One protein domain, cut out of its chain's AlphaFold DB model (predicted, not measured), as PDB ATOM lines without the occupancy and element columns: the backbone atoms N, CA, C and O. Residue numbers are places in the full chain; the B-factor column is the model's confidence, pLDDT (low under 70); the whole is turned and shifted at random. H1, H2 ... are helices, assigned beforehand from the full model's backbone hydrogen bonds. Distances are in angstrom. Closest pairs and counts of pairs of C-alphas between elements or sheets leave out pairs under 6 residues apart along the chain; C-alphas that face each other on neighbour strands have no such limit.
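AT A GLANCE: This is residues 2 to 64 of the 301 residues of the protein "GBP_C domain-containing protein" of Gossypium harknessii (UniProt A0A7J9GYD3). You will see an open U whose arms never meet: H2 makes one side, with short H1 beyond its first end, and H3 makes the other, joined by a long link with a tiny strand-like turn. The 63 printed residues hold H1, H2 and H3 in that order, and no named strand: all helix. The whole is extended, radius of gyration of the C-alphas 18.7 A, and only just elongated, spanning 46 by 31 by 20 A.

HOW THE PARTS SIT: H1, residues 4 to 7, H2, residues 15 to 31, and H3, residues 44 to 59, are apart from one another. Look at residues 36 to 37, which pair antiparallel with 40 to 41. Every O i to N i+4 pair is within hydrogen-bond range in H2 and H3; H1 is too short for one.

IN THESE COORDINATES: Find C-alpha 4 at (53.916, 6.881, 26.497), where H1 begins. H2 runs 24.7 A from C-alpha 15 at (64.652, -8.212, 25.095); H3 runs 22.2 A to C-alpha 59 at (35.903, 8.438, 55.054).

THE WHOLE: The farthest C-alphas, of Pro 15 and Lys 60, are 48.0 A apart. The printed part has no cut. H1 to H2 is a short link, H2 to H3 long. Look for pLDDT under 70 at 15 residues, among them 2 to 6 and 61 to 64.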
ATOM      1  N   ARG A   2      48.007   9.402  29.884       51.31
ATOM      2  CA  ARG A   2      48.483   8.017  29.742       51.31
ATOM      3  C   ARG A   2      49.971   8.105  29.400       51.31
ATOM      4  O   ARG A   2      50.342   8.866  28.509       51.31
ATOM      5  N   THR A   3      50.829   7.472  30.186       58.44
ATOM      6  CA  THR A   3      52.275   7.517  29.956       58.44
ATOM      7  C   THR A   3      52.584   6.837  28.620       58.44
ATOM      8  O   THR A   3      52.035   5.778  28.334       58.44
ATOM      9  N   ARG A   4      53.483   7.423  27.809       65.38
ATOM     10  CA  ARG A   4      53.916   6.881  26.497       65.38
ATOM     11  C   ARG A   4      54.414   5.426  26.554       65.38
ATOM     12  O   ARG A   4      54.502   4.774  25.526       65.38
ATOM     13  N   LEU A   5      54.726   4.917  27.749       63.78
ATOM     14  CA  LEU A   5      55.108   3.526  27.989       63.78
ATOM     15  C   LEU A   5      53.998   2.510  27.685       63.78
ATOM     16  O   LEU A   5      54.314   1.372  27.371       63.78
ATOM     17  N   CYS A   6      52.719   2.886  27.791       69.38
ATOM     18  CA  CYS A   6      51.610   1.964  27.520       69.38
ATOM     19  C   CYS A   6      51.379   1.700  26.024       69.38
ATOM     20  O   CYS A   6      50.619   0.791  25.698       69.38
ATOM     21  N   ASP A   7      52.002   2.496  25.153       78.38
ATOM     22  CA  ASP A   7      51.838   2.428  23.698       78.38
ATOM     23  C   ASP A   7      53.049   1.768  23.004       78.38
ATOM     24  O   ASP A   7      53.023   1.563  21.791       78.38
ATOM     25  N   LEU A   8      54.104   1.435  23.763       80.31
ATOM     26  CA  LEU A   8      55.279   0.712  23.273       80.31
ATOM     27  C   LEU A   8      54.938  -0.765  23.068       80.31
ATOM     28  O   LEU A   8      54.336  -1.397  23.941       80.31
ATOM     29  N   LYS A   9      55.338  -1.322  21.925       83.50
ATOM     30  CA  LYS A   9      55.240  -2.760  21.667       83.50
ATOM     31  C   LYS A   9      56.387  -3.482  22.364       83.50
ATOM     32  O   LYS A   9      57.404  -2.882  22.690       83.50
ATOM     33  N   ASP A  10      56.244  -4.790  22.553       81.75
ATOM     34  CA  ASP A  10      57.306  -5.608  23.153       81.75
ATOM     35  C   ASP A  10      58.614  -5.563  22.345       81.75
ATOM     36  O   ASP A  10      59.688  -5.654  22.933       81.75
ATOM     37  N   ASP A  11      58.525  -5.334  21.031       84.44
ATOM     38  CA  ASP A  11      59.674  -5.155  20.132       84.44
ATOM     39  C   ASP A  11      60.419  -3.825  20.361       84.44
ATOM     40  O   ASP A  11      61.592  -3.703  20.012       84.44
ATOM     41  N   ASP A  12      59.750  -2.836  20.963       85.81
ATOM     42  CA  ASP A  12      60.327  -1.533  21.313       85.81
ATOM     43  C   ASP A  12      61.018  -1.562  22.694       85.81
ATOM     44  O   ASP A  12      61.561  -0.550  23.150       85.81
ATOM     45  N   LEU A  13      60.972  -2.704  23.393       85.88
ATOM     46  CA  LEU A  13      61.522  -2.895  24.733       85.88
ATOM     47  C   LEU A  13      62.796  -3.744  24.693       85.88
ATOM     48  O   LEU A  13      63.007  -4.569  23.810       85.88
ATOM     49  N   ASP A  14      63.644  -3.573  25.708       89.75
ATOM     50  CA  ASP A  14      64.835  -4.406  25.871       89.75
ATOM     51  C   ASP A  14      64.435  -5.904  25.946       89.75
ATOM     52  O   ASP A  14      63.628  -6.281  26.809       89.75
ATOM     53  N   PRO A  15      64.996  -6.790  25.099       91.75
ATOM     54  CA  PRO A  15      64.652  -8.212  25.095       91.75
ATOM     55  C   PRO A  15      64.864  -8.903  26.451       91.75
ATOM     56  O   PRO A  15      64.136  -9.831  26.816       91.75
ATOM     57  N   MET A  16      65.845  -8.448  27.236       92.88
ATOM     58  CA  MET A  16      66.094  -8.945  28.585       92.88
ATOM     59  C   MET A  16      64.991  -8.511  29.555       92.88
ATOM     60  O   MET A  16      64.595  -9.308  30.410       92.88
ATOM     61  N   TYR A  17      64.452  -7.296  29.410       91.50
ATOM     62  CA  TYR A  17      63.291  -6.841  30.178       91.50
ATOM     63  C   TYR A  17      62.057  -7.694  29.870       91.50
ATOM     64  O   TYR A  17      61.421  -8.195  30.800       91.50
ATOM     65  N   VAL A  18      61.758  -7.926  28.586       91.50
ATOM     66  CA  VAL A  18      60.620  -8.762  28.166       91.50
ATOM     67  C   VAL A  18      60.753 -10.167  28.752       91.50
ATOM     68  O   VAL A  18      59.835 -10.654  29.414       91.50
ATOM     69  N   LYS A  19      61.938 -10.779  28.638       93.62
ATOM     70  CA  LYS A  19      62.221 -12.096  29.225       93.62
ATOM     71  C   LYS A  19      62.006 -12.123  30.742       93.62
ATOM     72  O   LYS A  19      61.409 -13.064  31.260       93.62
ATOM     73  N   LYS A  20      62.467 -11.102  31.473       94.06
ATOM     74  CA  LYS A  20      62.290 -11.008  32.935       94.06
ATOM     75  C   LYS A  20      60.831 -10.793  33.336       94.06
ATOM     76  O   LYS A  20      60.390 -11.365  34.331       94.06
ATOM     77  N   ARG A  21      60.076 -10.011  32.564       93.31
ATOM     78  CA  ARG A  21      58.639  -9.799  32.765       93.31
ATOM     79  C   ARG A  21      57.856 -11.099  32.593       93.31
ATOM     80  O   ARG A  21      57.011 -11.395  33.434       93.31
ATOM     81  N   GLU A  22      58.146 -11.883  31.554       94.06
ATOM     82  CA  GLU A  22      57.484 -13.180  31.351       94.06
ATOM     83  C   GLU A  22      57.833 -14.174  32.469       94.06
ATOM     84  O   GLU A  22      56.933 -14.779  33.047       94.06
ATOM     85  N   GLN A  23      59.102 -14.232  32.895       95.38
ATOM     86  CA  GLN A  23      59.510 -15.029  34.062       95.38
ATOM     87  C   GLN A  23      58.760 -14.629  35.344       95.38
ATOM     88  O   GLN A  23      58.392 -15.487  36.145       95.38
ATOM     89  N   LEU A  24      58.508 -13.332  35.553       95.25
ATOM     90  CA  LEU A  24      57.733 -12.857  36.701       95.25
ATOM     91  C   LEU A  24      56.264 -13.290  36.620       95.25
ATOM     92  O   LEU A  24      55.698 -13.668  37.641       95.25
ATOM     93  N   LYS A  25      55.642 -13.259  35.435       95.50
ATOM     94  CA  LYS A  25      54.261 -13.737  35.259       95.50
ATOM     95  C   LYS A  25      54.141 -15.222  35.594       95.50
ATOM     96  O   LYS A  25      53.233 -15.595  36.332       95.50
ATOM     97  N   GLU A  26      55.071 -16.042  35.103       96.06
ATOM     98  CA  GLU A  26      55.133 -17.476  35.416       96.06
ATOM     99  C   GLU A  26      55.321 -17.712  36.917       96.06
ATOM    100  O   GLU A  26      54.588 -18.496  37.525       96.06
ATOM    101  N   LEU A  27      56.242 -16.973  37.544       95.50
ATOM    102  CA  LEU A  27      56.462 -17.049  38.984       95.50
ATOM    103  C   LEU A  27      55.191 -16.695  39.761       95.50
ATOM    104  O   LEU A  27      54.782 -17.462  40.629       95.50
ATOM    105  N   VAL A  28      54.543 -15.572  39.441       95.19
ATOM    106  CA  VAL A  28      53.306 -15.134  40.103       95.19
ATOM    107  C   VAL A  28      52.217 -16.192  39.942       95.19
ATOM    108  O   VAL A  28      51.618 -16.583  40.940       95.19
ATOM    109  N   ALA A  29      52.015 -16.721  38.733       93.31
ATOM    110  CA  ALA A  29      51.050 -17.789  38.473       93.31
ATOM    111  C   ALA A  29      51.337 -19.066  39.285       93.31
ATOM    112  O   ALA A  29      50.404 -19.744  39.710       93.31
ATOM    113  N   SER A  30      52.611 -19.371  39.553       94.44
ATOM    114  CA  SER A  30      53.005 -20.550  40.337       94.44
ATOM    115  C   SER A  30      52.788 -20.405  41.852       94.44
ATOM    116  O   SER A  30      52.625 -21.409  42.544       94.44
ATOM    117  N   ILE A  31      52.770 -19.175  42.385       92.50
ATOM    118  CA  ILE A  31      52.696 -18.918  43.838       92.50
ATOM    119  C   ILE A  31      51.334 -18.407  44.316       92.50
ATOM    120  O   ILE A  31      51.088 -18.388  45.526       92.50
ATOM    121  N   ILE A  32      50.455 -17.967  43.409       90.25
ATOM    122  CA  ILE A  32      49.139 -17.437  43.781       90.25
ATOM    123  C   ILE A  32      48.287 -18.496  44.481       90.25
ATOM    124  O   ILE A  32      48.145 -19.632  44.036       90.25
ATOM    125  N   ARG A  33      47.676 -18.091  45.594       85.44
ATOM    126  CA  ARG A  33      46.710 -18.894  46.349       85.44
ATOM    127  C   ARG A  33      45.437 -18.080  46.568       85.44
ATOM    128  O   ARG A  33      45.543 -16.871  46.790       85.44
ATOM    129  N   PRO A  34      44.248 -18.709  46.543       82.38
ATOM    130  CA  PRO A  34      43.000 -18.018  46.833       82.38
ATOM    131  C   PRO A  34      43.043 -17.335  48.203       82.38
ATOM    132  O   PRO A  34      43.511 -17.913  49.189       82.38
ATOM    133  N   LYS A  35      42.546 -16.098  48.279       79.25
ATOM    134  CA  LYS A  35      42.441 -15.376  49.548       79.25
ATOM    135  C   LYS A  35      41.270 -15.947  50.340       79.25
ATOM    136  O   LYS A  35      40.132 -15.837  49.904       79.25
ATOM    137  N   ILE A  36      41.541 -16.536  51.501       77.12
ATOM    138  CA  ILE A  36      40.504 -17.111  52.367       77.12
ATOM    139  C   ILE A  36      40.125 -16.106  53.459       77.12
ATOM    140  O   ILE A  36      41.000 -15.576  54.148       77.12
ATOM    141  N   VAL A  37      38.825 -15.857  53.618       68.50
ATOM    142  CA  VAL A  37      38.228 -15.013  54.663       68.50
ATOM    143  C   VAL A  37      37.046 -15.784  55.259       68.50
ATOM    144  O   VAL A  37      36.196 -16.266  54.519       68.50
ATOM    145  N   GLN A  38      37.005 -15.960  56.588       63.69
ATOM    146  CA  GLN A  38      35.958 -16.738  57.287       63.69
ATOM    147  C   GLN A  38      35.782 -18.178  56.753       63.69
ATOM    148  O   GLN A  38      34.666 -18.667  56.579       63.69
ATOM    149  N   GLY A  39      36.889 -18.853  56.421       72.56
ATOM    150  CA  GLY A  39      36.869 -20.227  55.898       72.56
ATOM    151  C   GLY A  39      36.366 -20.369  54.455       72.56
ATOM    152  O   GLY A  39      36.319 -21.482  53.939       72.56
ATOM    153  N   LYS A  40      36.028 -19.263  53.777       73.31
ATOM    154  CA  LYS A  40      35.575 -19.240  52.380       73.31
ATOM    155  C   LYS A  40      36.567 -18.494  51.492       73.31
ATOM    156  O   LYS A  40      37.237 -17.564  51.936       73.31
ATOM    157  N   SER A  41      36.684 -18.915  50.233       79.12
ATOM    158  CA  SER A  41      37.486 -18.197  49.236       79.12
ATOM    159  C   SER A  41      36.785 -16.897  48.851       79.12
ATOM    160  O   SER A  41      35.657 -16.940  48.371       79.12
ATOM    161  N   LEU A  42      37.478 -15.773  49.017       82.69
ATOM    162  CA  LEU A  42      36.975 -14.435  48.738       82.69
ATOM    163  C   LEU A  42      36.719 -14.264  47.237       82.69
ATOM    164  O   LEU A  42      37.654 -14.297  46.434       82.69
ATOM    165  N   ASN A  43      35.459 -14.081  46.856       85.06
ATOM    166  CA  ASN A  43      35.073 -13.807  45.473       85.06
ATOM    167  C   ASN A  43      34.991 -12.295  45.185       85.06
ATOM    168  O   ASN A  43      35.093 -11.464  46.086       85.06
ATOM    169  N   GLY A  44      34.784 -11.916  43.919       85.00
ATOM    170  CA  GLY A  44      34.745 -10.506  43.512       85.00
ATOM    171  C   GLY A  44      33.665  -9.672  44.217       85.00
ATOM    172  O   GLY A  44      33.925  -8.527  44.571       85.00
ATOM    173  N   LYS A  45      32.480 -10.238  44.485       83.50
ATOM    174  CA  LYS A  45      31.397  -9.524  45.189       83.50
ATOM    175  C   LYS A  45      31.742  -9.295  46.658       83.50
ATOM    176  O   LYS A  45      31.538  -8.204  47.182       83.50
ATOM    177  N   GLU A  46      32.290 -10.317  47.309       75.88
ATOM    178  CA  GLU A  46      32.742 -10.233  48.700       75.88
ATOM    179  C   GLU A  46      33.915  -9.262  48.844       75.88
ATOM    180  O   GLU A  46      33.966  -8.504  49.809       75.88
ATOM    181  N   PHE A  47      34.820  -9.234  47.862       82.81
ATOM    182  CA  PHE A  47      35.917  -8.276  47.818       82.81
ATOM    183  C   PHE A  47      35.417  -6.834  47.682       82.81
ATOM    184  O   PHE A  47      35.880  -5.974  48.423       82.81
ATOM    185  N   VAL A  48      34.448  -6.561  46.799       86.56
ATOM    186  CA  VAL A  48      33.859  -5.217  46.656       86.56
ATOM    187  C   VAL A  48      33.182  -4.777  47.954       86.56
ATOM    188  O   VAL A  48      33.503  -3.708  48.465       86.56
ATOM    189  N   SER A  49      32.346  -5.632  48.551       80.38
ATOM    190  CA  SER A  49      31.703  -5.331  49.840       80.38
ATOM    191  C   SER A  49      32.722  -5.104  50.965       80.38
ATOM    192  O   SER A  49      32.522  -4.267  51.847       80.38
ATOM    193  N   PHE A  50      33.836  -5.837  50.946       73.56
ATOM    194  CA  PHE A  50      34.939  -5.644  51.882       73.56
ATOM    195  C   PHE A  50      35.628  -4.286  51.684       73.56
ATOM    196  O   PHE A  50      35.919  -3.593  52.657       73.56
ATOM    197  N   LEU A  51      35.853  -3.888  50.433       82.12
ATOM    198  CA  LEU A  51      36.523  -2.640  50.076       82.12
ATOM    199  C   LEU A  51      35.655  -1.416  50.401       82.12
ATOM    200  O   LEU A  51      36.172  -0.436  50.929       82.12
ATOM    201  N   GLU A  52      34.340  -1.501  50.184       83.44
ATOM    202  CA  GLU A  52      33.366  -0.470  50.574       83.44
ATOM    203  C   GLU A  52      33.395  -0.194  52.080       83.44
ATOM    204  O   GLU A  52      33.444   0.962  52.491       83.44
ATOM    205  N   LYS A  53      33.460  -1.242  52.911       73.88
ATOM    206  CA  LYS A  53      33.565  -1.097  54.372       73.88
ATOM    207  C   LYS A  53      34.861  -0.412  54.802       73.88
ATOM    208  O   LYS A  53      34.844   0.403  55.720       73.88
ATOM    209  N   ILE A  54      35.977  -0.726  54.140       69.81
ATOM    210  CA  ILE A  54      37.265  -0.059  54.388       69.81
ATOM    211  C   ILE A  54      37.179   1.422  54.007       69.81
ATOM    212  O   ILE A  54      37.643   2.278  54.756       69.81
ATOM    213  N   LEU A  55      36.564   1.726  52.864       77.06
ATOM    214  CA  LEU A  55      36.345   3.092  52.390       77.06
ATOM    215  C   LEU A  55      35.450   3.890  53.340       77.06
ATOM    216  O   LEU A  55      35.738   5.047  53.623       77.06
ATOM    217  N   GLU A  56      34.390   3.276  53.862       74.44
ATOM    218  CA  GLU A  56      33.484   3.918  54.811       74.44
ATOM    219  C   GLU A  56      34.181   4.243  56.142       74.44
ATOM    220  O   GLU A  56      33.958   5.317  56.701       74.44
ATOM    221  N   ALA A  57      35.057   3.353  56.622       62.53
ATOM    222  CA  ALA A  57      35.888   3.597  57.801       62.53
ATOM    223  C   ALA A  57      36.898   4.736  57.565       62.53
ATOM    224  O   ALA A  57      36.981   5.664  58.366       62.53
ATOM    225  N   LEU A  58      37.586   4.727  56.416       59.97
ATOM    226  CA  LEU A  58      38.528   5.783  56.019       59.97
ATOM    227  C   LEU A  58      37.849   7.153  55.873       59.97
ATOM    228  O   LEU A  58      38.381   8.160  56.335       59.97
ATOM    229  N   ASN A  59      36.661   7.201  55.266       68.62
ATOM    230  CA  ASN A  59      35.903   8.438  55.054       68.62
ATOM    231  C   ASN A  59      35.398   9.069  56.360       68.62
ATOM    232  O   ASN A  59      35.116  10.264  56.384       68.62
ATOM    233  N   LYS A  60      35.304   8.297  57.451       74.75
ATOM    234  CA  LYS A  60      34.966   8.804  58.792       74.75
ATOM    235  C   LYS A  60      36.173   9.407  59.532       74.75
ATOM    236  O   LYS A  60      36.014   9.874  60.653       74.75
ATOM    237  N   GLY A  61      37.354   9.457  58.903       46.25
ATOM    238  CA  GLY A  61      38.560  10.091  59.454       46.25
ATOM    239  C   GLY A  61      39.416   9.180  60.336       46.25
ATOM    240  O   GLY A  61      40.455   9.607  60.837       46.25
ATOM    241  N   GLU A  62      39.033   7.916  60.490       50.91
ATOM    242  CA  GLU A  62      39.847   6.897  61.140       50.91
ATOM    243  C   GLU A  62      40.711   6.235  60.062       50.91
ATOM    244  O   GLU A  62      40.236   5.365  59.338       50.91
ATOM    245  N   ILE A  63      41.978   6.644  59.907       50.91
ATOM    246  CA  ILE A  63      42.962   5.788  59.224       50.91
ATOM    247  C   ILE A  63      43.330   4.723  60.250       50.91
ATOM    248  O   ILE A  63      44.113   5.010  61.163       50.91
ATOM    249  N   PRO A  64      42.768   3.509  60.177       48.50
ATOM    250  CA  PRO A  64      42.965   2.563  61.243       48.50
ATOM    251  C   PRO A  64      44.392   2.049  61.087       48.50
ATOM    252  O   PRO A  64      44.796   1.591  60.012       48.50
TER     253      PRO A  64